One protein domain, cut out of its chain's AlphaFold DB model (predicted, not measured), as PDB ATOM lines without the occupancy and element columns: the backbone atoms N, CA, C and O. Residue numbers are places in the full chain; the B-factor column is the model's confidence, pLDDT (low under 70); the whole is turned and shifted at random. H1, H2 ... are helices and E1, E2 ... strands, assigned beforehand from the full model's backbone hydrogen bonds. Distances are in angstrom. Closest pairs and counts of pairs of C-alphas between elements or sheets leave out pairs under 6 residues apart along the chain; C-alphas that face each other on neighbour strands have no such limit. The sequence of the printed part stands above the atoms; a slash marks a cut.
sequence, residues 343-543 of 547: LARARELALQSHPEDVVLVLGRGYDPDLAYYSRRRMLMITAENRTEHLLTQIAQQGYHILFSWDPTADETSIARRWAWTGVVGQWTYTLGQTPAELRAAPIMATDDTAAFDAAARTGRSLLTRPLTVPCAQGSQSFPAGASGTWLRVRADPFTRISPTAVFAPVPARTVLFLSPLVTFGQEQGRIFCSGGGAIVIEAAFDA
ATOM      1  N   LEU A 343      29.128  -3.495 -66.184       95.50
ATOM      2  CA  LEU A 343      29.596  -2.184 -65.719       95.50
ATOM      3  C   LEU A 343      28.980  -1.811 -64.370       95.50
ATOM      4  O   LEU A 343      29.659  -1.240 -63.513       95.50
ATOM      5  N   ALA A 344      27.703  -2.138 -64.166       95.75
ATOM      6  CA  ALA A 344      27.023  -1.914 -62.893       95.75
ATOM      7  C   ALA A 344      27.630  -2.785 -61.782       95.75
ATOM      8  O   ALA A 344      27.952  -2.279 -60.705       95.75
ATOM      9  N   ARG A 345      27.866  -4.066 -62.077       97.31
ATOM     10  CA  ARG A 345      28.485  -5.038 -61.165       97.31
ATOM     11  C   ARG A 345      29.929  -4.681 -60.817       97.31
ATOM     12  O   ARG A 345      30.302  -4.670 -59.646       97.31
ATOM     13  N   ALA A 346      30.725  -4.305 -61.816       97.62
ATOM     14  CA  ALA A 346      32.096  -3.844 -61.634       97.62
ATOM     15  C   ALA A 346      32.163  -2.570 -60.781       97.62
ATOM     16  O   ALA A 346      33.058  -2.433 -59.946       97.62
ATOM     17  N   ARG A 347      31.200  -1.649 -60.955       97.81
ATOM     18  CA  ARG A 347      31.081  -0.445 -60.126       97.81
ATOM     19  C   ARG A 347      30.733  -0.786 -58.681       97.81
ATOM     20  O   ARG A 347      31.352  -0.210 -57.792       97.81
ATOM     21  N   GLU A 348      29.782  -1.691 -58.440       97.69
ATOM     22  CA  GLU A 348      29.495  -2.165 -57.079       97.69
ATOM     23  C   GLU A 348      30.765  -2.732 -56.444       97.69
ATOM     24  O   GLU A 348      31.180  -2.253 -55.391       97.69
ATOM     25  N   LEU A 349      31.421  -3.686 -57.108       97.94
ATOM     26  CA  LEU A 349      32.628  -4.309 -56.578       97.94
ATOM     27  C   LEU A 349      33.707  -3.266 -56.259       97.94
ATOM     28  O   LEU A 349      34.307  -3.309 -55.187       97.94
ATOM     29  N   ALA A 350      33.930  -2.298 -57.149       97.94
ATOM     30  CA  ALA A 350      34.908  -1.236 -56.933       97.94
ATOM     31  C   ALA A 350      34.559  -0.320 -55.744       97.94
ATOM     32  O   ALA A 350      35.471   0.172 -55.083       97.94
ATOM     33  N   LEU A 351      33.271  -0.095 -55.460       97.19
ATOM     34  CA  LEU A 351      32.815   0.667 -54.290       97.19
ATOM     35  C   LEU A 351      32.952  -0.130 -52.986       97.19
ATOM     36  O   LEU A 351      33.197   0.464 -51.940       97.19
ATOM     37  N   GLN A 352      32.809  -1.455 -53.053       96.81
ATOM     38  CA  GLN A 352      32.803  -2.348 -51.889       96.81
ATOM     39  C   GLN A 352      34.169  -2.984 -51.573       96.81
ATOM     40  O   GLN A 352      34.286  -3.762 -50.629       96.81
ATOM     41  N   SER A 353      35.215  -2.661 -52.336       96.62
ATOM     42  CA  SER A 353      36.565  -3.210 -52.154       96.62
ATOM     43  C   SER A 353      37.645  -2.145 -52.322       96.62
ATOM     44  O   SER A 353      37.459  -1.139 -53.012       96.62
ATOM     45  N   HIS A 354      38.810  -2.372 -51.725       95.25
ATOM     46  CA  HIS A 354      40.000  -1.555 -51.933       95.25
ATOM     47  C   HIS A 354      40.768  -1.995 -53.187       95.25
ATOM     48  O   HIS A 354      40.700  -3.161 -53.563       95.25
ATOM     49  N   PRO A 355      41.533  -1.093 -53.832       94.62
ATOM     50  CA  PRO A 355      42.336  -1.437 -55.009       94.62
ATOM     51  C   PRO A 355      43.330  -2.588 -54.798       94.62
ATOM     52  O   PRO A 355      43.613  -3.317 -55.744       94.62
ATOM     53  N   GLU A 356      43.828  -2.749 -53.569       94.50
ATOM     54  CA  GLU A 356      44.780  -3.801 -53.187       94.50
ATOM     55  C   GLU A 356      44.099  -5.119 -52.778       94.50
ATOM     56  O   GLU A 356      44.782  -6.129 -52.606       94.50
ATOM     57  N   ASP A 357      42.768  -5.133 -52.620       94.38
ATOM     58  CA  ASP A 357      42.044  -6.359 -52.287       94.38
ATOM     59  C   ASP A 357      42.140  -7.341 -53.469       94.38
ATOM     60  O   ASP A 357      41.887  -6.985 -54.627       94.38
ATOM     61  N   VAL A 358      42.462  -8.604 -53.172       95.38
ATOM     62  CA  VAL A 358      42.312  -9.702 -54.131       95.38
ATOM     63  C   VAL A 358      40.916 -10.291 -53.970       95.38
ATOM     64  O   VAL A 358      40.531 -10.737 -52.888       95.38
ATOM     65  N   VAL A 359      40.147 -10.277 -55.055       97.56
ATOM     66  CA  VAL A 359      38.736 -10.664 -55.058       97.56
ATOM     67  C   VAL A 359      38.590 -12.115 -55.499       97.56
ATOM     68  O   VAL A 359      39.046 -12.498 -56.574       97.56
ATOM     69  N   LEU A 360      37.911 -12.924 -54.695       97.81
ATOM     70  CA  LEU A 360      37.459 -14.247 -55.111       97.81
ATOM     71  C   LEU A 360      36.196 -14.094 -55.966       97.81
ATOM     72  O   LEU A 360      35.252 -13.453 -55.519       97.81
ATOM     73  N   VAL A 361      36.156 -14.661 -57.170       97.88
ATOM     74  CA  VAL A 361      35.018 -14.512 -58.094       97.88
ATOM     75  C   VAL A 361      34.399 -15.867 -58.418       97.88
ATOM     76  O   VAL A 361      35.114 -16.813 -58.747       97.88
ATOM     77  N   LEU A 362      33.068 -15.941 -58.368       97.44
ATOM     78  CA  LEU A 362      32.266 -17.102 -58.766       97.44
ATOM     79  C   LEU A 362      31.344 -16.760 -59.941       97.44
ATOM     80  O   LEU A 362      30.917 -15.616 -60.087       97.44
ATOM     81  N   GLY A 363      31.004 -17.770 -60.745       94.62
ATOM     82  CA  GLY A 363      29.896 -17.694 -61.707       94.62
ATOM     83  C   GLY A 363      30.185 -16.952 -63.018       94.62
ATOM     84  O   GLY A 363      29.307 -16.880 -63.870       94.62
ATOM     85  N   ARG A 364      31.406 -16.426 -63.214       93.06
ATOM     86  CA  ARG A 364      31.798 -15.661 -64.419       93.06
ATOM     87  C   ARG A 364      32.792 -16.380 -65.347       93.06
ATOM     88  O   ARG A 364      33.177 -15.844 -66.381       93.06
ATOM     89  N   GLY A 365      33.197 -17.608 -65.020       91.81
ATOM     90  CA  GLY A 365      34.250 -18.292 -65.778       91.81
ATOM     91  C   GLY A 365      35.568 -17.509 -65.717       91.81
ATOM     92  O   GLY A 365      35.896 -16.958 -64.671       91.81
ATOM     93  N   TYR A 366      36.292 -17.446 -66.837       90.94
ATOM     94  CA  TYR A 366      37.553 -16.699 -66.977       90.94
ATOM     95  C   TYR A 366      37.404 -15.388 -67.762       90.94
ATOM     96  O   TYR A 366      38.384 -14.900 -68.325       90.94
ATOM     97  N   ASP A 367      36.191 -14.838 -67.857       92.56
ATOM     98  CA  ASP A 367      35.981 -13.562 -68.542       92.56
ATOM     99  C   ASP A 367      36.633 -12.419 -67.738       92.56
ATOM    100  O   ASP A 367      36.256 -12.186 -66.586       92.56
ATOM    101  N   PRO A 368      37.638 -11.714 -68.293       92.75
ATOM    102  CA  PRO A 368      38.380 -10.695 -67.562       92.75
ATOM    103  C   PRO A 368      37.635  -9.359 -67.445       92.75
ATOM    104  O   PRO A 368      38.188  -8.423 -66.864       92.75
ATOM    105  N   ASP A 369      36.429  -9.218 -67.996       93.56
ATOM    106  CA  ASP A 369      35.688  -7.959 -68.034       93.56
ATOM    107  C   ASP A 369      35.455  -7.334 -66.648       93.56
ATOM    108  O   ASP A 369      35.723  -6.146 -66.442       93.56
ATOM    109  N   LEU A 370      35.053  -8.137 -65.662       95.81
ATOM    110  CA  LEU A 370      34.846  -7.696 -64.290       95.81
ATOM    111  C   LEU A 370      36.161  -7.182 -63.692       95.81
ATOM    112  O   LEU A 370      36.171  -6.120 -63.065       95.81
ATOM    113  N   ALA A 371      37.278  -7.885 -63.915       95.56
ATOM    114  CA  ALA A 371      38.611  -7.466 -63.472       95.56
ATOM    115  C   ALA A 371      39.038  -6.151 -64.123       95.56
ATOM    116  O   ALA A 371      39.504  -5.231 -63.443       95.56
ATOM    117  N   TYR A 372      38.814  -6.048 -65.431       94.12
ATOM    118  CA  TYR A 372      39.154  -4.888 -66.236       94.12
ATOM    119  C   TYR A 372      38.407  -3.630 -65.772       94.12
ATOM    120  O   TYR A 372      39.033  -2.621 -65.438       94.12
ATOM    121  N   TYR A 373      37.076  -3.695 -65.675       95.44
ATOM    122  CA  TYR A 373      36.252  -2.530 -65.350       95.44
ATOM    123  C   TYR A 373      36.271  -2.160 -63.862       95.44
ATOM    124  O   TYR A 373      36.200  -0.976 -63.534       95.44
ATOM    125  N   SER A 374      36.407  -3.134 -62.954       96.94
ATOM    126  CA  SER A 374      36.510  -2.847 -61.511       96.94
ATOM    127  C   SER A 374      37.912  -2.401 -61.091       96.94
ATOM    128  O   SER A 374      38.076  -1.818 -60.017       96.94
ATOM    129  N   ARG A 375      38.927  -2.645 -61.937       96.25
ATOM    130  CA  ARG A 375      40.351  -2.469 -61.615       96.25
ATOM    131  C   ARG A 375      40.716  -3.210 -60.331       96.25
ATOM    132  O   ARG A 375      41.245  -2.617 -59.388       96.25
ATOM    133  N   ARG A 376      40.363  -4.492 -60.273       96.31
ATOM    134  CA  ARG A 376      40.700  -5.384 -59.160       96.31
ATOM    135  C   ARG A 376      41.458  -6.594 -59.667       96.31
ATOM    136  O   ARG A 376      41.257  -7.048 -60.790       96.31
ATOM    137  N   ARG A 377      42.335  -7.100 -58.808       96.19
ATOM    138  CA  ARG A 377      42.987  -8.390 -59.003       96.19
ATOM    139  C   ARG A 377      42.076  -9.479 -58.470       96.19
ATOM    140  O   ARG A 377      41.466  -9.308 -57.419       96.19
ATOM    141  N   MET A 378      41.968 -10.578 -59.202       96.81
ATOM    142  CA  MET A 378      40.972 -11.606 -58.936       96.81
ATOM    143  C   MET A 378      41.578 -13.002 -58.940       96.81
ATOM    144  O   MET A 378      42.562 -13.261 -59.634       96.81
ATOM    145  N   LEU A 379      40.942 -13.895 -58.188       97.00
ATOM    146  CA  LEU A 379      40.989 -15.337 -58.387       97.00
ATOM    147  C   LEU A 379      39.594 -15.785 -58.830       97.00
ATOM    148  O   LEU A 379      38.659 -15.810 -58.031       97.00
ATOM    149  N   MET A 380      39.454 -16.112 -60.111       97.12
ATOM    150  CA  MET A 380      38.220 -16.652 -60.670       97.12
ATOM    151  C   MET A 380      38.176 -18.163 -60.450       97.12
ATOM    152  O   MET A 380      39.048 -18.890 -60.926       97.12
ATOM    153  N   ILE A 381      37.170 -18.632 -59.712       96.50
ATOM    154  CA  ILE A 381      36.951 -20.058 -59.464       96.50
ATOM    155  C   ILE A 381      35.985 -20.598 -60.510       96.50
ATOM    156  O   ILE A 381      34.844 -20.143 -60.623       96.50
ATOM    157  N   THR A 382      36.432 -21.608 -61.244       94.69
ATOM    158  CA  THR A 382      35.646 -22.295 -62.273       94.69
ATOM    159  C   THR A 382      35.714 -23.805 -62.064       94.69
ATOM    160  O   THR A 382      36.376 -24.289 -61.150       94.69
ATOM    161  N   ALA A 383      35.039 -24.585 -62.908       93.31
ATOM    162  CA  ALA A 383      35.088 -26.041 -62.809       93.31
ATOM    163  C   ALA A 383      36.518 -26.606 -62.945       93.31
ATOM    164  O   ALA A 383      36.838 -27.616 -62.327       93.31
ATOM    165  N   GLU A 384      37.374 -25.957 -63.734       94.00
ATOM    166  CA  GLU A 384      38.712 -26.434 -64.083       94.00
ATOM    167  C   GLU A 384      39.746 -26.279 -62.962       94.00
ATOM    168  O   GLU A 384      40.660 -27.097 -62.875       94.00
ATOM    169  N   ASN A 385      39.620 -25.255 -62.110       94.38
ATOM    170  CA  ASN A 385      40.577 -24.980 -61.030       94.38
ATOM    171  C   ASN A 385      40.003 -25.200 -59.625       94.38
ATOM    172  O   ASN A 385      40.698 -25.029 -58.624       94.38
ATOM    173  N   ARG A 386      38.732 -25.593 -59.521       94.12
ATOM    174  CA  ARG A 386      38.065 -25.794 -58.242       94.12
ATOM    175  C   ARG A 386      38.424 -27.139 -57.621       94.12
ATOM    176  O   ARG A 386      37.731 -28.139 -57.803       94.12
ATOM    177  N   THR A 387      39.466 -27.134 -56.805       94.38
ATOM    178  CA  THR A 387      39.864 -28.285 -55.993       94.38
ATOM    179  C   THR A 387      39.656 -28.006 -54.507       94.38
ATOM    180  O   THR A 387      39.756 -26.873 -54.037       94.38
ATOM    181  N   GLU A 388      39.414 -29.054 -53.722       93.81
ATOM    182  CA  GLU A 388      39.303 -28.924 -52.263       93.81
ATOM    183  C   GLU A 388      40.577 -28.363 -51.615       93.81
ATOM    184  O   GLU A 388      40.505 -27.646 -50.612       93.81
ATOM    185  N   HIS A 389      41.738 -28.656 -52.205       94.94
ATOM    186  CA  HIS A 389      43.016 -28.132 -51.743       94.94
ATOM    187  C   HIS A 389      43.098 -26.613 -51.950       94.94
ATOM    188  O   HIS A 389      43.278 -25.892 -50.963       94.94
ATOM    189  N   LEU A 390      42.838 -26.114 -53.167       94.69
ATOM    190  CA  LEU A 390      42.807 -24.678 -53.455       94.69
ATOM    191  C   LEU A 390      41.799 -23.957 -52.551       94.69
ATOM    192  O   LEU A 390      42.141 -22.970 -51.904       94.69
ATOM    193  N   LEU A 391      40.577 -24.489 -52.438       93.25
ATOM    194  CA  LEU A 391      39.516 -23.900 -51.614       93.25
ATOM    195  C   LEU A 391      39.870 -23.821 -50.121       93.25
ATOM    196  O   LEU A 391      39.391 -22.935 -49.412       93.25
ATOM    197  N   THR A 392      40.701 -24.737 -49.630       90.56
ATOM    198  CA  THR A 392      41.188 -24.704 -48.246       90.56
ATOM    199  C   THR A 392      42.302 -23.673 -48.077       90.56
ATOM    200  O   THR A 392      42.330 -22.959 -47.074       90.56
ATOM    201  N   GLN A 393      43.194 -23.550 -49.064       91.88
ATOM    202  CA  GLN A 393      44.302 -22.600 -49.018       91.88
ATOM    203  C   GLN A 393      43.848 -21.141 -49.142       91.88
ATOM    204  O   GLN A 393      44.361 -20.291 -48.417       91.88
ATOM    205  N   ILE A 394      42.864 -20.827 -49.992       93.00
ATOM    206  CA  ILE A 394      42.410 -19.435 -50.193       93.00
ATOM    207  C   ILE A 394      41.908 -18.780 -48.897       93.00
ATOM    208  O   ILE A 394      42.151 -17.598 -48.669       93.00
ATOM    209  N   ALA A 395      41.291 -19.543 -47.990       88.44
ATOM    210  CA  ALA A 395      40.836 -19.022 -46.700       88.44
ATOM    211  C   ALA A 395      41.997 -18.605 -45.779       88.44
ATOM    212  O   ALA A 395      41.820 -17.782 -44.883       88.44
ATOM    213  N   GLN A 396      43.194 -19.145 -46.019       89.00
ATOM    214  CA  GLN A 396      44.423 -18.842 -45.282       89.00
ATOM    215  C   GLN A 396      45.264 -17.748 -45.963       89.00
ATOM    216  O   GLN A 396      46.169 -17.200 -45.342       89.00
ATOM    217  N   GLN A 397      44.970 -17.413 -47.223       89.12
ATOM    218  CA  GLN A 397      45.754 -16.490 -48.055       89.12
ATOM    219  C   GLN A 397      45.241 -15.038 -48.035       89.12
ATOM    220  O   GLN A 397      45.644 -14.232 -48.868       89.12
ATOM    221  N   GLY A 398      44.362 -14.687 -47.090       86.62
ATOM    222  CA  GLY A 398      43.917 -13.299 -46.902       86.62
ATOM    223  C   GLY A 398      42.926 -12.796 -47.956       86.62
ATOM    224  O   GLY A 398      42.847 -11.597 -48.208       86.62
ATOM    225  N   TYR A 399      42.159 -13.688 -48.589       95.00
ATOM    226  CA  TYR A 399      41.028 -13.265 -49.417       95.00
ATOM    227  C   TYR A 399      39.896 -12.775 -48.508       95.00
ATOM    228  O   TYR A 399      39.311 -13.555 -47.754       95.00
ATOM    229  N   HIS A 400      39.597 -11.478 -48.591       96.00
ATOM    230  CA  HIS A 400      38.595 -10.805 -47.757       96.00
ATOM    231  C   HIS A 400      37.349 -10.365 -48.524       96.00
ATOM    232  O   HIS A 400      36.375  -9.945 -47.906       96.00
ATOM    233  N   ILE A 401      37.364 -10.460 -49.854       98.00
ATOM    234  CA  ILE A 401      36.243 -10.083 -50.713       98.00
ATOM    235  C   ILE A 401      35.869 -11.279 -51.581       98.00
ATOM    236  O   ILE A 401      36.723 -11.866 -52.248       98.00
ATOM    237  N   LEU A 402      34.583 -11.609 -51.586       98.25
ATOM    238  CA  LEU A 402      33.981 -12.564 -52.506       98.25
ATOM    239  C   LEU A 402      32.955 -11.832 -53.367       98.25
ATOM    240  O   LEU A 402      32.113 -11.098 -52.861       98.25
ATOM    241  N   PHE A 403      33.014 -12.065 -54.667       98.25
ATOM    242  CA  PHE A 403      32.040 -11.611 -55.639       98.25
ATOM    243  C   PHE A 403      31.378 -12.827 -56.289       98.25
ATOM    244  O   PHE A 403      32.053 -13.764 -56.718       98.25
ATOM    245  N   SER A 404      30.055 -12.813 -56.383       97.81
ATOM    246  CA  SER A 404      29.273 -13.860 -57.039       97.81
ATOM    247  C   SER A 404      28.457 -13.252 -58.166       97.81
ATOM    248  O   SER A 404      27.727 -12.286 -57.957       97.81
ATOM    249  N   TRP A 405      28.600 -13.806 -59.368       97.19
ATOM    250  CA  TRP A 405      27.911 -13.329 -60.561       97.19
ATOM    251  C   TRP A 405      26.392 -13.481 -60.455       97.19
ATOM    252  O   TRP A 405      25.645 -12.558 -60.777       97.19
ATOM    253  N   ASP A 406      25.933 -14.627 -59.972       96.38
ATOM    254  CA  ASP A 406      24.545 -14.863 -59.602       96.38
ATOM    255  C   ASP A 406      24.496 -15.524 -58.218       96.38
ATOM    256  O   ASP A 406      24.480 -16.749 -58.113       96.38
ATOM    257  N   PRO A 407      24.411 -14.732 -57.139       96.19
ATOM    258  CA  PRO A 407      24.339 -15.223 -55.764       96.19
ATOM    259  C   PRO A 407      23.244 -16.255 -55.486       96.19
ATOM    260  O   PRO A 407      23.304 -16.983 -54.488       96.19
ATOM    261  N   THR A 408      22.207 -16.290 -56.327       93.81
ATOM    262  CA  THR A 408      21.079 -17.209 -56.179       93.81
ATOM    263  C   THR A 408      21.376 -18.590 -56.764       93.81
ATOM    264  O   THR A 408      20.868 -19.586 -56.242       93.81
ATOM    265  N   ALA A 409      22.235 -18.656 -57.783       94.19
ATOM    266  CA  ALA A 409      22.636 -19.878 -58.472       94.19
ATOM    267  C   ALA A 409      24.031 -20.366 -58.043       94.19
ATOM    268  O   ALA A 409      24.219 -21.555 -57.778       94.19
ATOM    269  N   ASP A 410      24.985 -19.448 -57.913       95.56
ATOM    270  CA  ASP A 410      26.385 -19.711 -57.602       95.56
ATOM    271  C   ASP A 410      26.567 -20.353 -56.226       95.56
ATOM    272  O   ASP A 410      25.785 -20.170 -55.284       95.56
ATOM    273  N   GLU A 411      27.665 -21.088 -56.078       92.69
ATOM    274  CA  GLU A 411      27.989 -21.794 -54.847       92.69
ATOM    275  C   GLU A 411      28.650 -20.884 -53.802       92.69
ATOM    276  O   GLU A 411      29.819 -21.011 -53.440       92.69
ATOM    277  N   THR A 412      27.856 -19.961 -53.267       94.94
ATOM    278  CA  THR A 412      28.274 -19.018 -52.222       94.94
ATOM    279  C   THR A 412      28.607 -19.698 -50.887       94.94
ATOM    280  O   THR A 412      29.199 -19.068 -50.011       94.94
ATOM    281  N   SER A 413      28.317 -20.998 -50.727       93.25
ATOM    282  CA  SER A 413      28.717 -21.803 -49.562       93.25
ATOM    283  C   SER A 413      30.237 -21.864 -49.370       93.25
ATOM    284  O   SER A 413      30.684 -22.097 -48.248       93.25
ATOM    285  N   ILE A 414      31.036 -21.569 -50.402       94.50
ATOM    286  CA  ILE A 414      32.487 -21.360 -50.283       94.50
ATOM    287  C   ILE A 414      32.837 -20.334 -49.195       94.50
ATOM    288  O   ILE A 414      33.823 -20.508 -48.484       94.50
ATOM    289  N   ALA A 415      31.986 -19.324 -48.974       96.00
ATOM    290  CA  ALA A 415      32.169 -18.324 -47.925       96.00
ATOM    291  C   ALA A 415      32.219 -18.944 -46.513       96.00
ATOM    292  O   ALA A 415      32.782 -18.342 -45.601       96.00
ATOM    293  N   ARG A 416      31.699 -20.170 -46.328       95.12
ATOM    294  CA  ARG A 416      31.764 -20.940 -45.070       95.12
ATOM    295  C   ARG A 416      33.167 -21.375 -44.664       95.12
ATOM    296  O   ARG A 416      33.347 -21.794 -43.527       95.12
ATOM    297  N   ARG A 417      34.162 -21.239 -45.547       95.12
ATOM    298  CA  ARG A 417      35.578 -21.451 -45.202       95.12
ATOM    299  C   ARG A 417      36.136 -20.362 -44.279       95.12
ATOM    300  O   ARG A 417      37.169 -20.574 -43.654       95.12
ATOM    301  N   TRP A 418      35.438 -19.235 -44.159       96.31
ATOM    302  CA  TRP A 418      35.719 -18.181 -43.190       96.31
ATOM    303  C   TRP A 418      34.770 -18.293 -41.996       96.31
ATOM    304  O   TRP A 418      33.614 -18.706 -42.149       96.31
ATOM    305  N   ALA A 419      35.227 -17.905 -40.804       96.25
ATOM    306  CA  ALA A 419      34.389 -17.929 -39.604       96.25
ATOM    307  C   ALA A 419      33.180 -16.985 -39.732       96.25
ATOM    308  O   ALA A 419      32.083 -17.315 -39.276       96.25
ATOM    309  N   TRP A 420      33.365 -15.855 -40.416       97.56
ATOM    310  CA  TRP A 420      32.361 -14.820 -40.614       97.56
ATOM    311  C   TRP A 420      32.208 -14.465 -42.099       97.56
ATOM    312  O   TRP A 420      33.182 -14.355 -42.845       97.56
ATOM    313  N   THR A 421      30.961 -14.267 -42.529       97.88
ATOM    314  CA  THR A 421      30.614 -13.747 -43.860       97.88
ATOM    315  C   THR A 421      29.705 -12.543 -43.709       97.88
ATOM    316  O   THR A 421      28.687 -12.629 -43.031       97.88
ATOM    317  N   GLY A 422      30.048 -11.442 -44.364       97.81
ATOM    318  CA  GLY A 422      29.231 -10.241 -44.452       97.81
ATOM    319  C   GLY A 422      28.705 -10.040 -45.867       97.81
ATOM    320  O   GLY A 422      29.409 -10.342 -46.826       97.81
ATOM    321  N   VAL A 423      27.486  -9.528 -46.017       98.12
ATOM    322  CA  VAL A 423      26.957  -9.069 -47.311       98.12
ATOM    323  C   VAL A 423      27.018  -7.549 -47.351       98.12
ATOM    324  O   VAL A 423      26.453  -6.900 -46.472       98.12
ATOM    325  N   VAL A 424      27.683  -6.992 -48.365       97.31
ATOM    326  CA  VAL A 424      27.891  -5.537 -48.516       97.31
ATOM    327  C   VAL A 424      27.253  -4.957 -49.784       97.31
ATOM    328  O   VAL A 424      27.116  -3.742 -49.899       97.31
ATOM    329  N   GLY A 425      26.808  -5.808 -50.712       97.00
ATOM    330  CA  GLY A 425      26.134  -5.398 -51.946       97.00
ATOM    331  C   GLY A 425      25.181  -6.462 -52.491       97.00
ATOM    332  O   GLY A 425      24.853  -7.426 -51.795       97.00
ATOM    333  N   GLN A 426      24.716  -6.283 -53.729       97.00
ATOM    334  CA  GLN A 426      23.864  -7.260 -54.417       97.00
ATOM    335  C   GLN A 426      24.643  -8.495 -54.859       97.00
ATOM    336  O   GLN A 426      24.058  -9.571 -54.937       97.00
ATOM    337  N   TRP A 427      25.948  -8.351 -55.100       97.88
ATOM    338  CA  TRP A 427      26.833  -9.411 -55.594       97.88
ATOM    339  C   TRP A 427      28.087  -9.599 -54.733       97.88
ATOM    340  O   TRP A 427      28.828 -10.566 -54.919       97.88
ATOM    341  N   THR A 428      28.330  -8.677 -53.797       98.19
ATOM    342  CA  THR A 428      29.597  -8.579 -53.066       98.19
ATOM    343  C   THR A 428      29.461  -8.946 -51.588       98.19
ATOM    344  O   THR A 428      28.567  -8.477 -50.873       98.19
ATOM    345  N   TYR A 429      30.419  -9.741 -51.122       98.38
ATOM    346  CA  TYR A 429      30.557 -10.240 -49.764       98.38
ATOM    347  C   TYR A 429      31.914  -9.848 -49.179       98.38
ATOM    348  O   TYR A 429      32.925  -9.833 -49.884       98.38
ATOM    349  N   THR A 430      31.949  -9.621 -47.870       97.81
ATOM    350  CA  THR A 430      33.179  -9.531 -47.075       97.81
ATOM    351  C   THR A 430      33.393 -10.826 -46.298       97.81
ATOM    352  O   THR A 430      32.438 -11.445 -45.827       97.81
ATOM    353  N   LEU A 431      34.644 -11.236 -46.135       97.50
ATOM    354  CA  LEU A 431      35.042 -12.490 -45.506       97.50
ATOM    355  C   LEU A 431      36.075 -12.211 -44.411       97.50
ATOM    356  O   LEU A 431      37.022 -11.453 -44.628       97.50
ATOM    357  N   GLY A 432      35.904 -12.832 -43.244       96.19
ATOM    358  CA  GLY A 432      36.779 -12.574 -42.104       96.19
ATOM    359  C   GLY A 432      36.773 -13.671 -41.049       96.19
ATOM    360  O   GLY A 432      35.905 -14.548 -41.026       96.19
ATOM    361  N   GLN A 433      37.768 -13.622 -40.169       95.12
ATOM    362  CA  GLN A 433      37.849 -14.474 -38.981       95.12
ATOM    363  C   GLN A 433      37.096 -13.871 -37.795       95.12
ATOM    364  O   GLN A 433      36.643 -14.598 -36.913       95.12
ATOM    365  N   THR A 434      36.919 -12.553 -37.802       95.38
ATOM    366  CA  THR A 434      36.213 -11.802 -36.765       95.38
ATOM    367  C   THR A 434      35.117 -10.918 -37.371       95.38
ATOM    368  O   THR A 434      35.188 -10.568 -38.552       95.38
ATOM    369  N   PRO A 435      34.102 -10.513 -36.587       95.50
ATOM    370  CA  PRO A 435      33.074  -9.582 -37.055       95.50
ATOM    371  C   PRO A 435      33.628  -8.221 -37.490       95.50
ATOM    372  O   PRO A 435      33.153  -7.647 -38.470       95.50
ATOM    373  N   ALA A 436      34.657  -7.720 -36.799       94.44
ATOM    374  CA  ALA A 436      35.293  -6.435 -37.086       94.44
ATOM    375  C   ALA A 436      35.882  -6.359 -38.509       94.44
ATOM    376  O   ALA A 436      35.881  -5.297 -39.135       94.44
ATOM    377  N   GLU A 437      36.331  -7.490 -39.059       94.69
ATOM    378  CA  GLU A 437      36.851  -7.585 -40.431       94.69
ATOM    379  C   GLU A 437      35.761  -7.416 -41.504       94.69
ATOM    380  O   GLU A 437      36.076  -7.123 -42.656       94.69
ATOM    381  N   LEU A 438      34.474  -7.543 -41.151       95.06
ATOM    382  CA  LEU A 438      33.357  -7.464 -42.100       95.06
ATOM    383  C   LEU A 438      32.924  -6.031 -42.459       95.06
ATOM    384  O   LEU A 438      31.861  -5.849 -43.045       95.06
ATOM    385  N   ARG A 439      33.709  -5.002 -42.109       85.25
ATOM    386  CA  ARG A 439      33.523  -3.600 -42.556       85.25
ATOM    387  C   ARG A 439      32.095  -3.057 -42.380       85.25
ATOM    388  O   ARG A 439      31.580  -2.353 -43.242       85.25
ATOM    389  N   ALA A 440      31.462  -3.390 -41.254       86.00
ATOM    390  CA  ALA A 440      30.076  -3.027 -40.946       86.00
ATOM    391  C   ALA A 440      29.039  -3.539 -41.969       86.00
ATOM    392  O   ALA A 440      28.036  -2.870 -42.231       86.00
ATOM    393  N   ALA A 441      29.257  -4.737 -42.525       97.00
ATOM    394  CA  ALA A 441      28.303  -5.409 -43.399       97.00
ATOM    395  C   ALA A 441      26.879  -5.411 -42.800       97.00
ATOM    396  O   ALA A 441      26.688  -5.882 -41.673       97.00
ATOM    397  N   PRO A 442      25.861  -4.921 -43.537       97.38
ATOM    398  CA  PRO A 442      24.483  -4.876 -43.052       97.38
ATOM    399  C   PRO A 442      23.902  -6.235 -42.664       97.38
ATOM    400  O   PRO A 442      22.980  -6.283 -41.851       97.38
ATOM    401  N   ILE A 443      24.419  -7.313 -43.249       97.81
ATOM    402  CA  ILE A 443      24.059  -8.699 -42.954       97.81
ATOM    403  C   ILE A 443      25.354  -9.430 -42.617       97.81
ATOM    404  O   ILE A 443      26.283  -9.397 -43.420       97.81
ATOM    405  N   MET A 444      25.415 -10.110 -41.474       98.12
ATOM    406  CA  MET A 444      26.566 -10.932 -41.081       98.12
ATOM    407  C   MET A 444      26.107 -12.326 -40.681       98.12
ATOM    408  O   MET A 444      25.129 -12.459 -39.959       98.12
ATOM    409  N   ALA A 445      26.818 -13.364 -41.099       97.81
ATOM    410  CA  ALA A 445      26.515 -14.743 -40.753       97.81
ATOM    411  C   ALA A 445      27.752 -15.455 -40.198       97.81
ATOM    412  O   ALA A 445      28.859 -15.293 -40.720       97.81
ATOM    413  N   THR A 446      27.549 -16.296 -39.186       97.81
ATOM    414  CA  THR A 446      28.592 -17.141 -38.592       97.81
ATOM    415  C   THR A 446      28.018 -18.465 -38.091       97.81
ATOM    416  O   THR A 446      26.817 -18.594 -37.859       97.81
ATOM    417  N   ASP A 447      28.888 -19.460 -37.933       97.06
ATOM    418  CA  ASP A 447      28.575 -20.682 -37.187       97.06
ATOM    419  C   ASP A 447      29.026 -20.589 -35.710       97.06
ATOM    420  O   ASP A 447      28.777 -21.509 -34.933       97.06
ATOM    421  N   ASP A 448      29.633 -19.469 -35.293       95.00
ATOM    422  CA  ASP A 448      29.992 -19.199 -33.899       95.00
ATOM    423  C   ASP A 448      28.761 -18.815 -33.059       95.00
ATOM    424  O   ASP A 448      28.259 -17.686 -33.084       95.00
ATOM    425  N   THR A 449      28.272 -19.770 -32.271       96.88
ATOM    426  CA  THR A 449      27.134 -19.563 -31.370       96.88
ATOM    427  C   THR A 449      27.468 -18.705 -30.154       96.88
ATOM    428  O   THR A 449      26.539 -18.146 -29.564       96.88
ATOM    429  N   ALA A 450      28.744 -18.540 -29.792       96.62
ATOM    430  CA  ALA A 450      29.137 -17.756 -28.625       96.62
ATOM    431  C   ALA A 450      28.820 -16.266 -28.813       96.62
ATOM    432  O   ALA A 450      28.376 -15.605 -27.868       96.62
ATOM    433  N   ALA A 451      28.972 -15.753 -30.039       93.94
ATOM    434  CA  ALA A 451      28.581 -14.392 -30.399       93.94
ATOM    435  C   ALA A 451      27.073 -14.162 -30.206       93.94
ATOM    436  O   ALA A 451      26.658 -13.165 -29.611       93.94
ATOM    437  N   PHE A 452      26.249 -15.131 -30.622       96.81
ATOM    438  CA  PHE A 452      24.806 -15.084 -30.391       96.81
ATOM    439  C   PHE A 452      24.462 -15.130 -28.900       96.81
ATOM    440  O   PHE A 452      23.641 -14.346 -28.437       96.81
ATOM    441  N   ASP A 453      25.096 -16.015 -28.128       97.31
ATOM    442  CA  ASP A 453      24.832 -16.125 -26.690       97.31
ATOM    443  C   ASP A 453      25.230 -14.843 -25.939       97.31
ATOM    444  O   ASP A 453      24.581 -14.464 -24.964       97.31
ATOM    445  N   ALA A 454      26.279 -14.145 -26.388       95.75
ATOM    446  CA  ALA A 454      26.655 -12.838 -25.856       95.75
ATOM    447  C   ALA A 454      25.596 -11.765 -26.139       95.75
ATOM    448  O   ALA A 454      25.199 -11.043 -25.216       95.75
ATOM    449  N   ALA A 455      25.088 -11.709 -27.372       95.75
ATOM    450  CA  ALA A 455      23.986 -10.828 -27.738       95.75
ATOM    451  C   ALA A 455      22.713 -11.158 -26.940       95.75
ATOM    452  O   ALA A 455      22.079 -10.261 -26.394       95.75
ATOM    453  N   ALA A 456      22.380 -12.439 -26.773       97.00
ATOM    454  CA  ALA A 456      21.196 -12.889 -26.041       97.00
ATOM    455  C   ALA A 456      21.215 -12.524 -24.544       97.00
ATOM    456  O   ALA A 456      20.159 -12.306 -23.956       97.00
ATOM    457  N   ARG A 457      22.398 -12.427 -23.914       97.25
ATOM    458  CA  ARG A 457      22.524 -12.025 -22.496       97.25
ATOM    459  C   ARG A 457      22.159 -10.566 -22.237       97.25
ATOM    460  O   ARG A 457      21.789 -10.231 -21.116       97.25
ATOM    461  N   THR A 458      22.317  -9.703 -23.235       95.75
ATOM    462  CA  THR A 458      22.124  -8.248 -23.099       95.75
ATOM    463  C   THR A 458      20.949  -7.726 -23.923       95.75
ATOM    464  O   THR A 458      20.423  -6.655 -23.630       95.75
ATOM    465  N   GLY A 459      20.528  -8.486 -24.934       96.81
ATOM    466  CA  GLY A 459      19.477  -8.127 -25.867       96.81
ATOM    467  C   GLY A 459      18.073  -8.469 -25.386       96.81
ATOM    468  O   GLY A 459      17.848  -9.329 -24.533       96.81
ATOM    469  N   ARG A 460      17.088  -7.808 -25.991       97.56
ATOM    470  CA  ARG A 460      15.664  -8.078 -25.758       97.56
ATOM    471  C   ARG A 460      15.191  -9.184 -26.699       97.56
ATOM    472  O   ARG A 460      15.360  -9.057 -27.908       97.56
ATOM    473  N   SER A 461      14.566 -10.239 -26.171       97.56
ATOM    474  CA  SER A 461      13.983 -11.293 -27.015       97.56
ATOM    475  C   SER A 461      12.857 -10.737 -27.894       97.56
ATOM    476  O   SER A 461      11.984 -10.015 -27.414       97.56
ATOM    477  N   LEU A 462      12.884 -11.092 -29.177       97.75
ATOM    478  CA  LEU A 462      11.907 -10.691 -30.190       97.75
ATOM    479  C   LEU A 462      10.922 -11.817 -30.532       97.75
ATOM    480  O   LEU A 462       9.821 -11.548 -31.007       97.75
ATOM    481  N   LEU A 463      11.296 -13.078 -30.286       97.25
ATOM    482  CA  LEU A 463      10.466 -14.252 -30.562       97.25
ATOM    483  C   LEU A 463      10.087 -14.979 -29.272       97.25
ATOM    484  O   LEU A 463      10.924 -15.264 -28.420       97.25
ATOM    485  N   THR A 464       8.809 -15.340 -29.162       95.94
ATOM    486  CA  THR A 464       8.282 -16.174 -28.067       95.94
ATOM    487  C   THR A 464       8.237 -17.660 -28.419       95.94
ATOM    488  O   THR A 464       8.135 -18.502 -27.530       95.94
ATOM    489  N   ARG A 465       8.305 -17.993 -29.713       97.06
ATOM    490  CA  ARG A 465       8.338 -19.359 -30.243       97.06
ATOM    491  C   ARG A 465       9.180 -19.413 -31.521       97.06
ATOM    492  O   ARG A 465       9.230 -18.399 -32.224       97.06
ATOM    493  N   PRO A 466       9.777 -20.571 -31.852       97.81
ATOM    494  CA  PRO A 466      10.461 -20.751 -33.124       97.81
ATOM    495  C   PRO A 466       9.556 -20.425 -34.318       97.81
ATOM    496  O   PRO A 466       8.362 -20.738 -34.306       97.81
ATOM    497  N   LEU A 467      10.131 -19.813 -35.352       97.56
ATOM    498  CA  LEU A 467       9.450 -19.459 -36.596       97.56
ATOM    499  C   LEU A 467       9.986 -20.320 -37.742       97.56
ATOM    500  O   LEU A 467      11.157 -20.221 -38.103       97.56
ATOM    501  N   THR A 468       9.124 -21.140 -38.338       97.31
ATOM    502  CA  THR A 468       9.459 -21.910 -39.543       97.31
ATOM    503  C   THR A 468       9.144 -21.088 -40.788       97.31
ATOM    504  O   THR A 468       8.002 -20.678 -40.987       97.31
ATOM    505  N   VAL A 469      10.141 -20.887 -41.645       96.56
ATOM    506  CA  VAL A 469      10.029 -20.163 -42.915       96.56
ATOM    507  C   VAL A 469      10.224 -21.169 -44.056       96.56
ATOM    508  O   VAL A 469      11.353 -21.595 -44.307       96.56
ATOM    509  N   PRO A 470       9.150 -21.590 -44.743       95.81
ATOM    510  CA  PRO A 470       9.258 -22.481 -45.894       95.81
ATOM    511  C   PRO A 470       9.838 -21.739 -47.104       95.81
ATOM    512  O   PRO A 470       9.311 -20.703 -47.510       95.81
ATOM    513  N   CYS A 471      10.879 -22.289 -47.732       94.19
ATOM    514  CA  CYS A 471      11.588 -21.602 -48.822       94.19
ATOM    515  C   CYS A 471      10.768 -21.491 -50.118       94.19
ATOM    516  O   CYS A 471      11.029 -20.632 -50.954       94.19
ATOM    517  N   ALA A 472       9.730 -22.315 -50.277       90.25
ATOM    518  CA  ALA A 472       8.876 -22.316 -51.464       90.25
ATOM    519  C   ALA A 472       7.715 -21.297 -51.430       90.25
ATOM    520  O   ALA A 472       7.040 -21.131 -52.441       90.25
ATOM    521  N   GLN A 473       7.432 -20.638 -50.296       85.56
ATOM    522  CA  GLN A 473       6.183 -19.868 -50.114       85.56
ATOM    523  C   GLN A 473       6.381 -18.343 -50.062       85.56
ATOM    524  O   GLN A 473       5.590 -17.630 -49.445       85.56
ATOM    525  N   GLY A 474       7.423 -17.827 -50.718       87.38
ATOM    526  CA  GLY A 474       7.744 -16.397 -50.707       87.38
ATOM    527  C   GLY A 474       8.270 -15.913 -49.350       87.38
ATOM    528  O   GLY A 474       8.685 -16.707 -48.509       87.38
ATOM    529  N   SER A 475       8.303 -14.595 -49.134       92.38
ATOM    530  CA  SER A 475       8.825 -14.046 -47.872       92.38
ATOM    531  C   SER A 475       7.907 -14.296 -46.688       92.38
ATOM    532  O   SER A 475       6.697 -14.100 -46.806       92.38
ATOM    533  N   GLN A 476       8.502 -14.490 -45.518       96.38
ATOM    534  CA  GLN A 476       7.814 -14.437 -44.231       96.38
ATOM    535  C   GLN A 476       8.234 -13.193 -43.446       96.38
ATOM    536  O   GLN A 476       9.376 -12.743 -43.546       96.38
ATOM    537  N   SER A 477       7.314 -12.626 -42.670       96.19
ATOM    538  CA  SER A 477       7.621 -11.532 -41.746       96.19
ATOM    539  C   SER A 477       8.268 -12.068 -40.468       96.19
ATOM    540  O   SER A 477       7.818 -13.083 -39.935       96.19
ATOM    541  N   PHE A 478       9.254 -11.357 -39.930       96.81
ATOM    542  CA  PHE A 478       9.838 -11.635 -38.615       96.81
ATOM    543  C   PHE A 478      10.007 -10.326 -37.823       96.81
ATOM    544  O   PHE A 478      10.185  -9.270 -38.434       96.81
ATOM    545  N   PRO A 479       9.931 -10.355 -36.481       97.38
ATOM    546  CA  PRO A 479      10.149  -9.167 -35.661       97.38
ATOM    547  C   PRO A 479      11.615  -8.724 -35.724       97.38
ATOM    548  O   PRO A 479      12.519  -9.554 -35.627       97.38
ATOM    549  N   ALA A 480      11.845  -7.422 -35.867       97.75
ATOM    550  CA  ALA A 480      13.162  -6.818 -36.014       97.75
ATOM    551  C   ALA A 480      13.468  -5.833 -34.877       97.75
ATOM    552  O   ALA A 480      12.603  -5.084 -34.423       97.75
ATOM    553  N   GLY A 481      14.715  -5.859 -34.408       97.06
ATOM    554  CA  GLY A 481      15.233  -4.991 -33.356       97.06
ATOM    555  C   GLY A 481      15.720  -3.642 -33.882       97.06
ATOM    556  O   GLY A 481      16.262  -3.560 -34.985       97.06
ATOM    557  N   ALA A 482      15.577  -2.591 -33.073       96.88
ATOM    558  CA  ALA A 482      16.027  -1.242 -33.431       96.88
ATOM    559  C   ALA A 482      17.558  -1.090 -33.367       96.88
ATOM    560  O   ALA A 482      18.122  -0.257 -34.073       96.88
ATOM    561  N   SER A 483      18.231  -1.902 -32.544       96.62
ATOM    562  CA  SER A 483      19.698  -1.897 -32.406       96.62
ATOM    563  C   SER A 483      20.385  -2.828 -33.411       96.62
ATOM    564  O   SER A 483      21.590  -2.723 -33.639       96.62
ATOM    565  N   GLY A 484      19.611  -3.731 -34.014       97.38
ATOM    566  CA  GLY A 484      20.077  -4.846 -34.826       97.38
ATOM    567  C   GLY A 484      19.375  -6.137 -34.414       97.38
ATOM    568  O   GLY A 484      18.964  -6.300 -33.267       97.38
ATOM    569  N   THR A 485      19.191  -7.051 -35.363       98.31
ATOM    570  CA  THR A 485      18.455  -8.300 -35.146       98.31
ATOM    571  C   THR A 485      19.387  -9.493 -35.251       98.31
ATOM    572  O   THR A 485      19.877  -9.810 -36.333       98.31
ATOM    573  N   TRP A 486      19.593 -10.181 -34.136       98.31
ATOM    574  CA  TRP A 486      20.311 -11.447 -34.066       98.31
ATOM    575  C   TRP A 486      19.336 -12.604 -34.198       98.31
ATOM    576  O   TRP A 486      18.350 -12.645 -33.472       98.31
ATOM    577  N   LEU A 487      19.620 -13.557 -35.076       98.19
ATOM    578  CA  LEU A 487      18.804 -14.734 -35.347       98.19
ATOM    579  C   LEU A 487      19.659 -15.990 -35.158       98.19
ATOM    580  O   LEU A 487      20.740 -16.093 -35.737       98.19
ATOM    581  N   ARG A 488      19.159 -16.959 -34.388       98.25
ATOM    582  CA  ARG A 488      19.683 -18.331 -34.388       98.25
ATOM    583  C   ARG A 488      18.845 -19.151 -35.352       98.25
ATOM    584  O   ARG A 488      17.628 -19.231 -35.187       98.25
ATOM    585  N   VAL A 489      19.484 -19.721 -36.364       97.94
ATOM    586  CA  VAL A 489      18.810 -20.371 -37.488       97.94
ATOM    587  C   VAL A 489      19.290 -21.808 -37.633       97.94
ATOM    588  O   VAL A 489      20.484 -22.088 -37.584       97.94
ATOM    589  N   ARG A 490      18.349 -22.720 -37.872       97.81
ATOM    590  CA  ARG A 490      18.617 -24.092 -38.302       97.81
ATOM    591  C   ARG A 490      18.105 -24.286 -39.724       97.81
ATOM    592  O   ARG A 490      16.938 -24.014 -40.004       97.81
ATOM    593  N   ALA A 491      18.980 -24.734 -40.616       96.06
ATOM    594  CA  ALA A 491      18.711 -24.861 -42.045       96.06
ATOM    595  C   ALA A 491      19.586 -25.952 -42.676       96.06
ATOM    596  O   ALA A 491      20.627 -26.310 -42.122       96.06
ATOM    597  N   ASP A 492      19.194 -26.434 -43.857       92.62
ATOM    598  CA  ASP A 492      20.037 -27.338 -44.643       92.62
ATOM    599  C   ASP A 492      21.304 -26.603 -45.128       92.62
ATOM    600  O   ASP A 492      21.217 -25.408 -45.432       92.62
ATOM    601  N   PRO A 493      22.459 -27.282 -45.292       85.69
ATOM    602  CA  PRO A 493      23.737 -26.644 -45.641       85.69
ATOM    603  C   PRO A 493      23.753 -25.831 -46.944       85.69
ATOM    604  O   PRO A 493      24.612 -24.967 -47.106       85.69
ATOM    605  N   PHE A 494      22.831 -26.123 -47.864       89.06
ATOM    606  CA  PHE A 494      22.690 -25.455 -49.164       89.06
ATOM    607  C   PHE A 494      21.632 -24.348 -49.162       89.06
ATOM    608  O   PHE A 494      21.412 -23.692 -50.183       89.06
ATOM    609  N   THR A 495      20.961 -24.143 -48.027       95.62
ATOM    610  CA  THR A 495      19.951 -23.100 -47.905       95.62
ATOM    611  C   THR A 495      20.624 -21.739 -47.977       95.62
ATOM    612  O   THR A 495      21.665 -21.510 -47.366       95.62
ATOM    613  N   ARG A 496      20.015 -20.818 -48.709       95.94
ATOM    614  CA  ARG A 496      20.393 -19.411 -48.777       95.94
ATOM    615  C   ARG A 496      19.299 -18.581 -48.129       95.94
ATOM    616  O   ARG A 496      18.125 -18.925 -48.246       95.94
ATOM    617  N   ILE A 497      19.675 -17.504 -47.452       97.00
ATOM    618  CA  ILE A 497      18.760 -16.617 -46.736       97.00
ATOM    619  C   ILE A 497      18.899 -15.209 -47.313       97.00
ATOM    620  O   ILE A 497      19.991 -14.649 -47.313       97.00
ATOM    621  N   SER A 498      17.793 -14.617 -47.758       96.50
ATOM    622  CA  SER A 498      17.745 -13.228 -48.225       96.50
ATOM    623  C   SER A 498      16.805 -12.432 -47.325       96.50
ATOM    624  O   SER A 498      15.595 -12.620 -47.398       96.50
ATOM    625  N   PRO A 499      17.308 -11.539 -46.466       92.69
ATOM    626  CA  PRO A 499      16.463 -10.694 -45.622       92.69
ATOM    627  C   PRO A 499      15.945  -9.439 -46.358       92.69
ATOM    628  O   PRO A 499      15.188  -8.647 -45.811       92.69
ATOM    629  N   THR A 500      16.359  -9.220 -47.607       93.38
ATOM    630  CA  THR A 500      15.870  -8.143 -48.478       93.38
ATOM    631  C   THR A 500      16.188  -8.474 -49.937       93.38
ATOM    632  O   THR A 500      17.004  -9.350 -50.210       93.38
ATOM    633  N   ALA A 501      15.552  -7.770 -50.876       90.56
ATOM    634  CA  ALA A 501      15.871  -7.846 -52.303       90.56
ATOM    635  C   ALA A 501      17.085  -6.979 -52.699       90.56
ATOM    636  O   ALA A 501      17.547  -7.058 -53.831       90.56
ATOM    637  N   VAL A 502      17.578  -6.126 -51.789       94.50
ATOM    638  CA  VAL A 502      18.656  -5.155 -52.064       94.50
ATOM    639  C   VAL A 502      20.056  -5.736 -51.853       94.50
ATOM    640  O   VAL A 502      21.015  -5.217 -52.409       94.50
ATOM    641  N   PHE A 503      20.184  -6.798 -51.059       97.00
ATOM    642  CA  PHE A 503      21.461  -7.428 -50.734       97.00
ATOM    643  C   PHE A 503      21.483  -8.867 -51.229       97.00
ATOM    644  O   PHE A 503      20.435  -9.510 -51.345       97.00
ATOM    645  N   ALA A 504      22.686  -9.376 -51.479       97.38
ATOM    646  CA  ALA A 504      22.879 -10.759 -51.867       97.38
ATOM    647  C   ALA A 504      22.310 -11.732 -50.805       97.38
ATOM    648  O   ALA A 504      22.390 -11.456 -49.602       97.38
ATOM    649  N   PRO A 505      21.768 -12.899 -51.205       97.25
ATOM    650  CA  PRO A 505      21.530 -14.003 -50.284       97.25
ATOM    651  C   PRO A 505      22.811 -14.380 -49.535       97.25
ATOM    652  O   PRO A 505      23.877 -14.507 -50.141       97.25
ATOM    653  N   VAL A 506      22.704 -14.654 -48.240       96.44
ATOM    654  CA  VAL A 506      23.799 -15.226 -47.450       96.44
ATOM    655  C   VAL A 506      23.617 -16.744 -47.327       96.44
ATOM    656  O   VAL A 506      22.481 -17.201 -47.152       96.44
ATOM    657  N   PRO A 507      24.687 -17.557 -47.415       95.69
ATOM    658  CA  PRO A 507      24.604 -18.973 -47.073       95.69
ATOM    659  C   PRO A 507      24.047 -19.137 -45.661       95.69
ATOM    660  O   PRO A 507      24.471 -18.430 -44.743       95.69
ATOM    661  N   ALA A 508      23.104 -20.056 -45.477       95.06
ATOM    662  CA  ALA A 508      22.541 -20.308 -44.166       95.06
ATOM    663  C   ALA A 508      23.642 -20.812 -43.227       95.06
ATOM    664  O   ALA A 508      24.339 -21.792 -43.502       95.06
ATOM    665  N   ARG A 509      23.778 -20.106 -42.111       96.94
ATOM    666  CA  ARG A 509      24.640 -20.461 -40.991       96.94
ATOM    667  C   ARG A 509      23.828 -20.438 -39.706       96.94
ATOM    668  O   ARG A 509      22.687 -19.973 -39.693       96.94
ATOM    669  N   THR A 510      24.434 -20.929 -38.636       97.69
ATOM    670  CA  THR A 510      23.774 -21.077 -37.334       97.69
ATOM    671  C   THR A 510      23.336 -19.735 -36.736       97.69
ATOM    672  O   THR A 510      22.323 -19.661 -36.038       97.69
ATOM    673  N   VAL A 511      24.079 -18.661 -37.013       98.00
ATOM    674  CA  VAL A 511      23.822 -17.314 -36.501       98.00
ATOM    675  C   VAL A 511      23.803 -16.311 -37.649       98.00
ATOM    676  O   VAL A 511      24.686 -16.313 -38.507       98.00
ATOM    677  N   LEU A 512      22.810 -15.424 -37.633       97.94
ATOM    678  CA  LEU A 512      22.649 -14.321 -38.575       97.94
ATOM    679  C   LEU A 512      22.406 -13.019 -37.804       97.94
ATOM    680  O   LEU A 512      21.562 -12.970 -36.917       97.94
ATOM    681  N   PHE A 513      23.118 -11.961 -38.155       98.00
ATOM    682  CA  PHE A 513      22.896 -10.604 -37.680       98.00
ATOM    683  C   PHE A 513      22.404  -9.731 -38.834       98.00
ATOM    684  O   PHE A 513      22.980  -9.749 -39.923       98.00
ATOM    685  N   LEU A 514      21.354  -8.953 -38.581       97.94
ATOM    686  CA  LEU A 514      20.760  -8.005 -39.516       97.94
ATOM    687  C   LEU A 514      20.797  -6.606 -38.904       97.94
ATOM    688  O   LEU A 514      20.151  -6.347 -37.888       97.94
ATOM    689  N   SER A 515      21.522  -5.689 -39.532       97.38
ATOM    690  CA  SER A 515      21.510  -4.281 -39.136       97.38
ATOM    691  C   SER A 515      20.136  -3.638 -39.401       97.38
ATOM    692  O   SER A 515      19.397  -4.099 -40.279       97.38
ATOM    693  N   PRO A 516      19.811  -2.515 -38.735       96.75
ATOM    694  CA  PRO A 516      18.577  -1.771 -39.006       96.75
ATOM    695  C   PRO A 516      18.423  -1.310 -40.466       96.75
ATOM    696  O   PRO A 516      17.306  -1.080 -40.924       96.75
ATOM    697  N   LEU A 517      19.522  -1.206 -41.228       95.69
ATOM    698  CA  LEU A 517      19.478  -0.881 -42.659       95.69
ATOM    699  C   LEU A 517      18.752  -1.956 -43.476       95.69
ATOM    700  O   LEU A 517      18.074  -1.630 -44.445       95.69
ATOM    701  N   VAL A 518      18.857  -3.227 -43.077       96.00
ATOM    702  CA  VAL A 518      18.239  -4.356 -43.790       96.00
ATOM    703  C   VAL A 518      16.716  -4.308 -43.695       96.00
ATOM    704  O   VAL A 518      16.023  -4.663 -44.645       96.00
ATOM    705  N   THR A 519      16.195  -3.846 -42.558       94.06
ATOM    706  CA  THR A 519      14.756  -3.721 -42.305       94.06
ATOM    707  C   THR A 519      14.236  -2.311 -42.556       94.06
ATOM    708  O   THR A 519      13.071  -2.040 -42.284       94.06
ATOM    709  N   PHE A 520      15.075  -1.403 -43.070       93.62
ATOM    710  CA  PHE A 520      14.749   0.014 -43.248       93.62
ATOM    711  C   PHE A 520      14.219   0.670 -41.957       93.62
ATOM    712  O   PHE A 520      13.306   1.497 -41.992       93.62
ATOM    713  N   GLY A 521      14.753   0.249 -40.804       92.06
ATOM    714  CA  GLY A 521      14.341   0.708 -39.476       92.06
ATOM    715  C   GLY A 521      12.937   0.269 -39.040       92.06
ATOM    716  O   GLY A 521      12.436   0.780 -38.043       92.06
ATOM    717  N   GLN A 522      12.285  -0.641 -39.770       95.38
ATOM    718  CA  GLN A 522      10.959  -1.150 -39.417       95.38
ATOM    719  C   GLN A 522      11.041  -2.197 -38.298       95.38
ATOM    720  O   GLN A 522      11.994  -2.975 -38.233       95.38
ATOM    721  N   GLU A 523       9.991  -2.276 -37.472       96.38
ATOM    722  CA  GLU A 523       9.842  -3.291 -36.410       96.38
ATOM    723  C   GLU A 523       9.591  -4.708 -36.954       96.38
ATOM    724  O   GLU A 523       9.638  -5.690 -36.212       96.38
ATOM    725  N   GLN A 524       9.308  -4.832 -38.252       96.75
ATOM    726  CA  GLN A 524       9.158  -6.107 -38.940       96.75
ATOM    727  C   GLN A 524      10.056  -6.148 -40.173       96.75
ATOM    728  O   GLN A 524       9.985  -5.277 -41.041       96.75
ATOM    729  N   GLY A 525      10.877  -7.190 -40.263       95.62
ATOM    730  CA  GLY A 525      11.636  -7.533 -41.458       95.62
ATOM    731  C   GLY A 525      10.916  -8.582 -42.302       95.62
ATOM    732  O   GLY A 525       9.974  -9.238 -41.850       95.62
ATOM    733  N   ARG A 526      11.381  -8.773 -43.538       96.62
ATOM    734  CA  ARG A 526      10.962  -9.881 -44.411       96.62
ATOM    735  C   ARG A 526      12.147 -10.798 -44.633       96.62
ATOM    736  O   ARG A 526      13.251 -10.321 -44.832       96.62
ATOM    737  N   ILE A 527      11.931 -12.101 -44.617       96.50
ATOM    738  CA  ILE A 527      12.984 -13.075 -44.885       96.50
ATOM    739  C   ILE A 527      12.512 -14.054 -45.946       96.50
ATOM    740  O   ILE A 527      11.376 -14.525 -45.919       96.50
ATOM    741  N   PHE A 528      13.388 -14.320 -46.901       95.19
ATOM    742  CA  PHE A 528      13.218 -15.297 -47.960       95.19
ATOM    743  C   PHE A 528      14.294 -16.367 -47.781       95.19
ATOM    744  O   PHE A 528      15.387 -16.074 -47.289       95.19
ATOM    745  N   CYS A 529      14.013 -17.592 -48.207       95.56
ATOM    746  CA  CYS A 529      15.054 -18.599 -48.346       95.56
ATOM    747  C   CYS A 529      14.909 -19.370 -49.652       95.56
ATOM    748  O   CYS A 529      13.829 -19.416 -50.236       95.56
ATOM    749  N   SER A 530      16.009 -19.945 -50.124       95.00
ATOM    750  CA  SER A 530      16.070 -20.768 -51.335       95.00
ATOM    751  C   SER A 530      17.091 -21.895 -51.165       95.00
ATOM    752  O   SER A 530      17.896 -21.872 -50.237       95.00
ATOM    753  N   GLY A 531      17.051 -22.914 -52.026       91.94
ATOM    754  CA  GLY A 531      18.010 -24.032 -52.011       91.94
ATOM    755  C   GLY A 531      17.778 -25.115 -50.943       91.94
ATOM    756  O   GLY A 531      18.385 -26.176 -51.042       91.94
ATOM    757  N   GLY A 532      16.888 -24.890 -49.971       92.62
ATOM    758  CA  GLY A 532      16.491 -25.866 -48.946       92.62
ATOM    759  C   GLY A 532      14.972 -25.992 -48.808       92.62
ATOM    760  O   GLY A 532      14.218 -25.289 -49.483       92.62
ATOM    761  N   GLY A 533      14.509 -26.889 -47.931       94.62
ATOM    762  CA  GLY A 533      13.070 -27.072 -47.687       94.62
ATOM    763  C   GLY A 533      12.453 -25.940 -46.856       94.62
ATOM    764  O   GLY A 533      11.414 -25.376 -47.209       94.62
ATOM    765  N   ALA A 534      13.107 -25.589 -45.750       96.62
ATOM    766  CA  ALA A 534      12.714 -24.513 -44.848       96.62
ATOM    767  C   ALA A 534      13.907 -24.074 -43.986       96.62
ATOM    768  O   ALA A 534      14.857 -24.833 -43.799       96.62
ATOM    769  N   ILE A 535      13.814 -22.883 -43.396       97.50
ATOM    770  CA  ILE A 535      14.650 -22.485 -42.259       97.50
ATOM    771  C   ILE A 535      13.798 -22.412 -40.993       97.50
ATOM    772  O   ILE A 535      12.620 -22.055 -41.044       97.50
ATOM    773  N   VAL A 536      14.388 -22.735 -39.847       97.94
ATOM    774  CA  VAL A 536      13.764 -22.554 -38.534       97.94
ATOM    775  C   VAL A 536      14.550 -21.493 -37.783       97.94
ATOM    776  O   VAL A 536      15.709 -21.707 -37.444       97.94
ATOM    777  N   ILE A 537      13.922 -20.348 -37.527       98.06
ATOM    778  CA  ILE A 537      14.466 -19.312 -36.649       98.06
ATOM    779  C   ILE A 537      14.111 -19.715 -35.222       98.06
ATOM    780  O   ILE A 537      12.959 -19.608 -34.805       98.06
ATOM    781  N   GLU A 538      15.088 -20.234 -34.492       98.31
ATOM    782  CA  GLU A 538      14.899 -20.804 -33.157       98.31
ATOM    783  C   GLU A 538      14.777 -19.716 -32.089       98.31
ATOM    784  O   GLU A 538      14.005 -19.860 -31.144       98.31
ATOM    785  N   ALA A 539      15.507 -18.613 -32.262       98.19
ATOM    786  CA  ALA A 539      15.471 -17.457 -31.377       98.19
ATOM    787  C   ALA A 539      15.858 -16.175 -32.124       98.19
ATOM    788  O   ALA A 539      16.618 -16.224 -33.096       98.19
ATOM    789  N   ALA A 540      15.355 -15.033 -31.647       98.25
ATOM    790  CA  ALA A 540      15.691 -13.714 -32.173       98.25
ATOM    791  C   ALA A 540      15.859 -12.684 -31.048       98.25
ATOM    792  O   ALA A 540      15.042 -12.665 -30.125       98.25
ATOM    793  N   PHE A 541      16.869 -11.816 -31.140       98.38
ATOM    794  CA  PHE A 541      17.166 -10.783 -30.139       98.38
ATOM    795  C   PHE A 541      17.468  -9.422 -30.776       98.38
ATOM    796  O   PHE A 541      18.108  -9.345 -31.823       98.38
ATOM    797  N   ASP A 542      17.034  -8.358 -30.103       98.12
ATOM    798  CA  ASP A 542      17.395  -6.964 -30.373       98.12
ATOM    799  C   ASP A 542      18.646  -6.610 -29.567       98.12
ATOM    800  O   ASP A 542      18.580  -6.497 -28.339       98.12
ATOM    801  N   ALA A 543      19.781  -6.505 -30.250       97.69
ATOM    802  CA  ALA A 543      21.079  -6.207 -29.658       97.69
ATOM    803  C   ALA A 543      21.975  -5.495 -30.687       97.69
ATOM    804  O   ALA A 543      21.780  -5.681 -31.893       97.69
TER     805      ALA A 543
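Overview. This is residues 343 to 543 of the 547 residues of an uncharacterized protein of Chloroflexi bacterium 13_1_40CM_4_68_4 (UniProt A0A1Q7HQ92). One long, strongly twisted sheet of ten strands runs through an elongated domain; H1 and H4 pack on its E1, E3 and E5 part, while its other end is partly face to face with a small sheet of E8, E12 and E10, with H6 over E11, E9 and E13. The 201 printed residues include six named helices and thirteen strands, in the order H1 E1 H2 E2 H3 E3 H4 E4 E5 H5 E6 H6 E7 to E13. The large sheet, E2 E1 E3 E5 E4 E6 E11 E9 E13 E7, is mixed; the small one, E8 E12 E10, is antiparallel. The class is mixed, helices and strands; the whole is compact, with a radius of gyration of the C-alphas of 16.6 A and spans of 49 by 31 by 31 A.

Along the chain. The large sheet holds E2 (377 to 381), E1 (358 to 362), E3 (401 to 404), E5 (428 to 432), E4 (420 to 423), E6 (443 to 446), E11 (511 to 514), E9 (485 to 491, 17.9 A), E13 (534 to 542, 23.2 A) and E7 (467 to 470). The small sheet holds E8 (476 to 479), E12 (524 to 530, 20.4 A) and E10 (496 to 498). The helices are H1 (343 to 352, 14.2 A), H2 (369 to 374), H3 (388 to 394), H4 (412 to 417), H5 (435 to 438) and H6 (449 to 458, 14.9 A). C-alpha 343 is at (29.596, -2.184, -65.719) and C-alpha 542 at (17.395, -6.964, -30.373).

Arrangement. E2 and E1 are parallel, with N 359 and O 377 2.9 A apart; E9 and E13 are antiparallel, with N 486 and O 541 2.9 A apart. E1, H2, E2 form a strand-helix-strand unit, parallel neighbours joined through a helix; E2, H3, E3, then E3, H4, E4, then E5, H5, E6 are split units, with another strand between; these four crossovers are right-handed. E4 and E5 form a hairpin, with N 422 and O 430 2.8 A apart. The two sheets form a sandwich, face to face, 8.4 A centre to centre where they face; E8 and E12 have N 476 and O 527 2.9 A apart. H1 and H6 are on the same face of the large sheet, making two layers, at heights of 10.3 A and 8.8 A. H5 is on it at 7.0 A, H4 is on it, and H2 only grazes it. H1 touches H2, with C-alphas of Ala 346 and Ser 374 closest at 4.5 A. H3, only just not on the sheet, only just touches H4, with 3 pairs of C-alphas within 8 A, Thr 392 and Arg 417 closest at 7.2 A. Every O i to N i+4 pair is within hydrogen-bond range in H1, H2 and H3, 5 of 6 in H6 and 0 of 2 in H4, which has 3 of 3 O i to N i+3 pairs; H5 is too short for an i+4 pair.

Size, cuts and confidence. The C-alphas of Tyr 372 and Thr 464, the two farthest apart, are 50.4 A apart. The printed part has no cut; E10 to E11 is the long link, and no printed residue is under 70 in pLDDT.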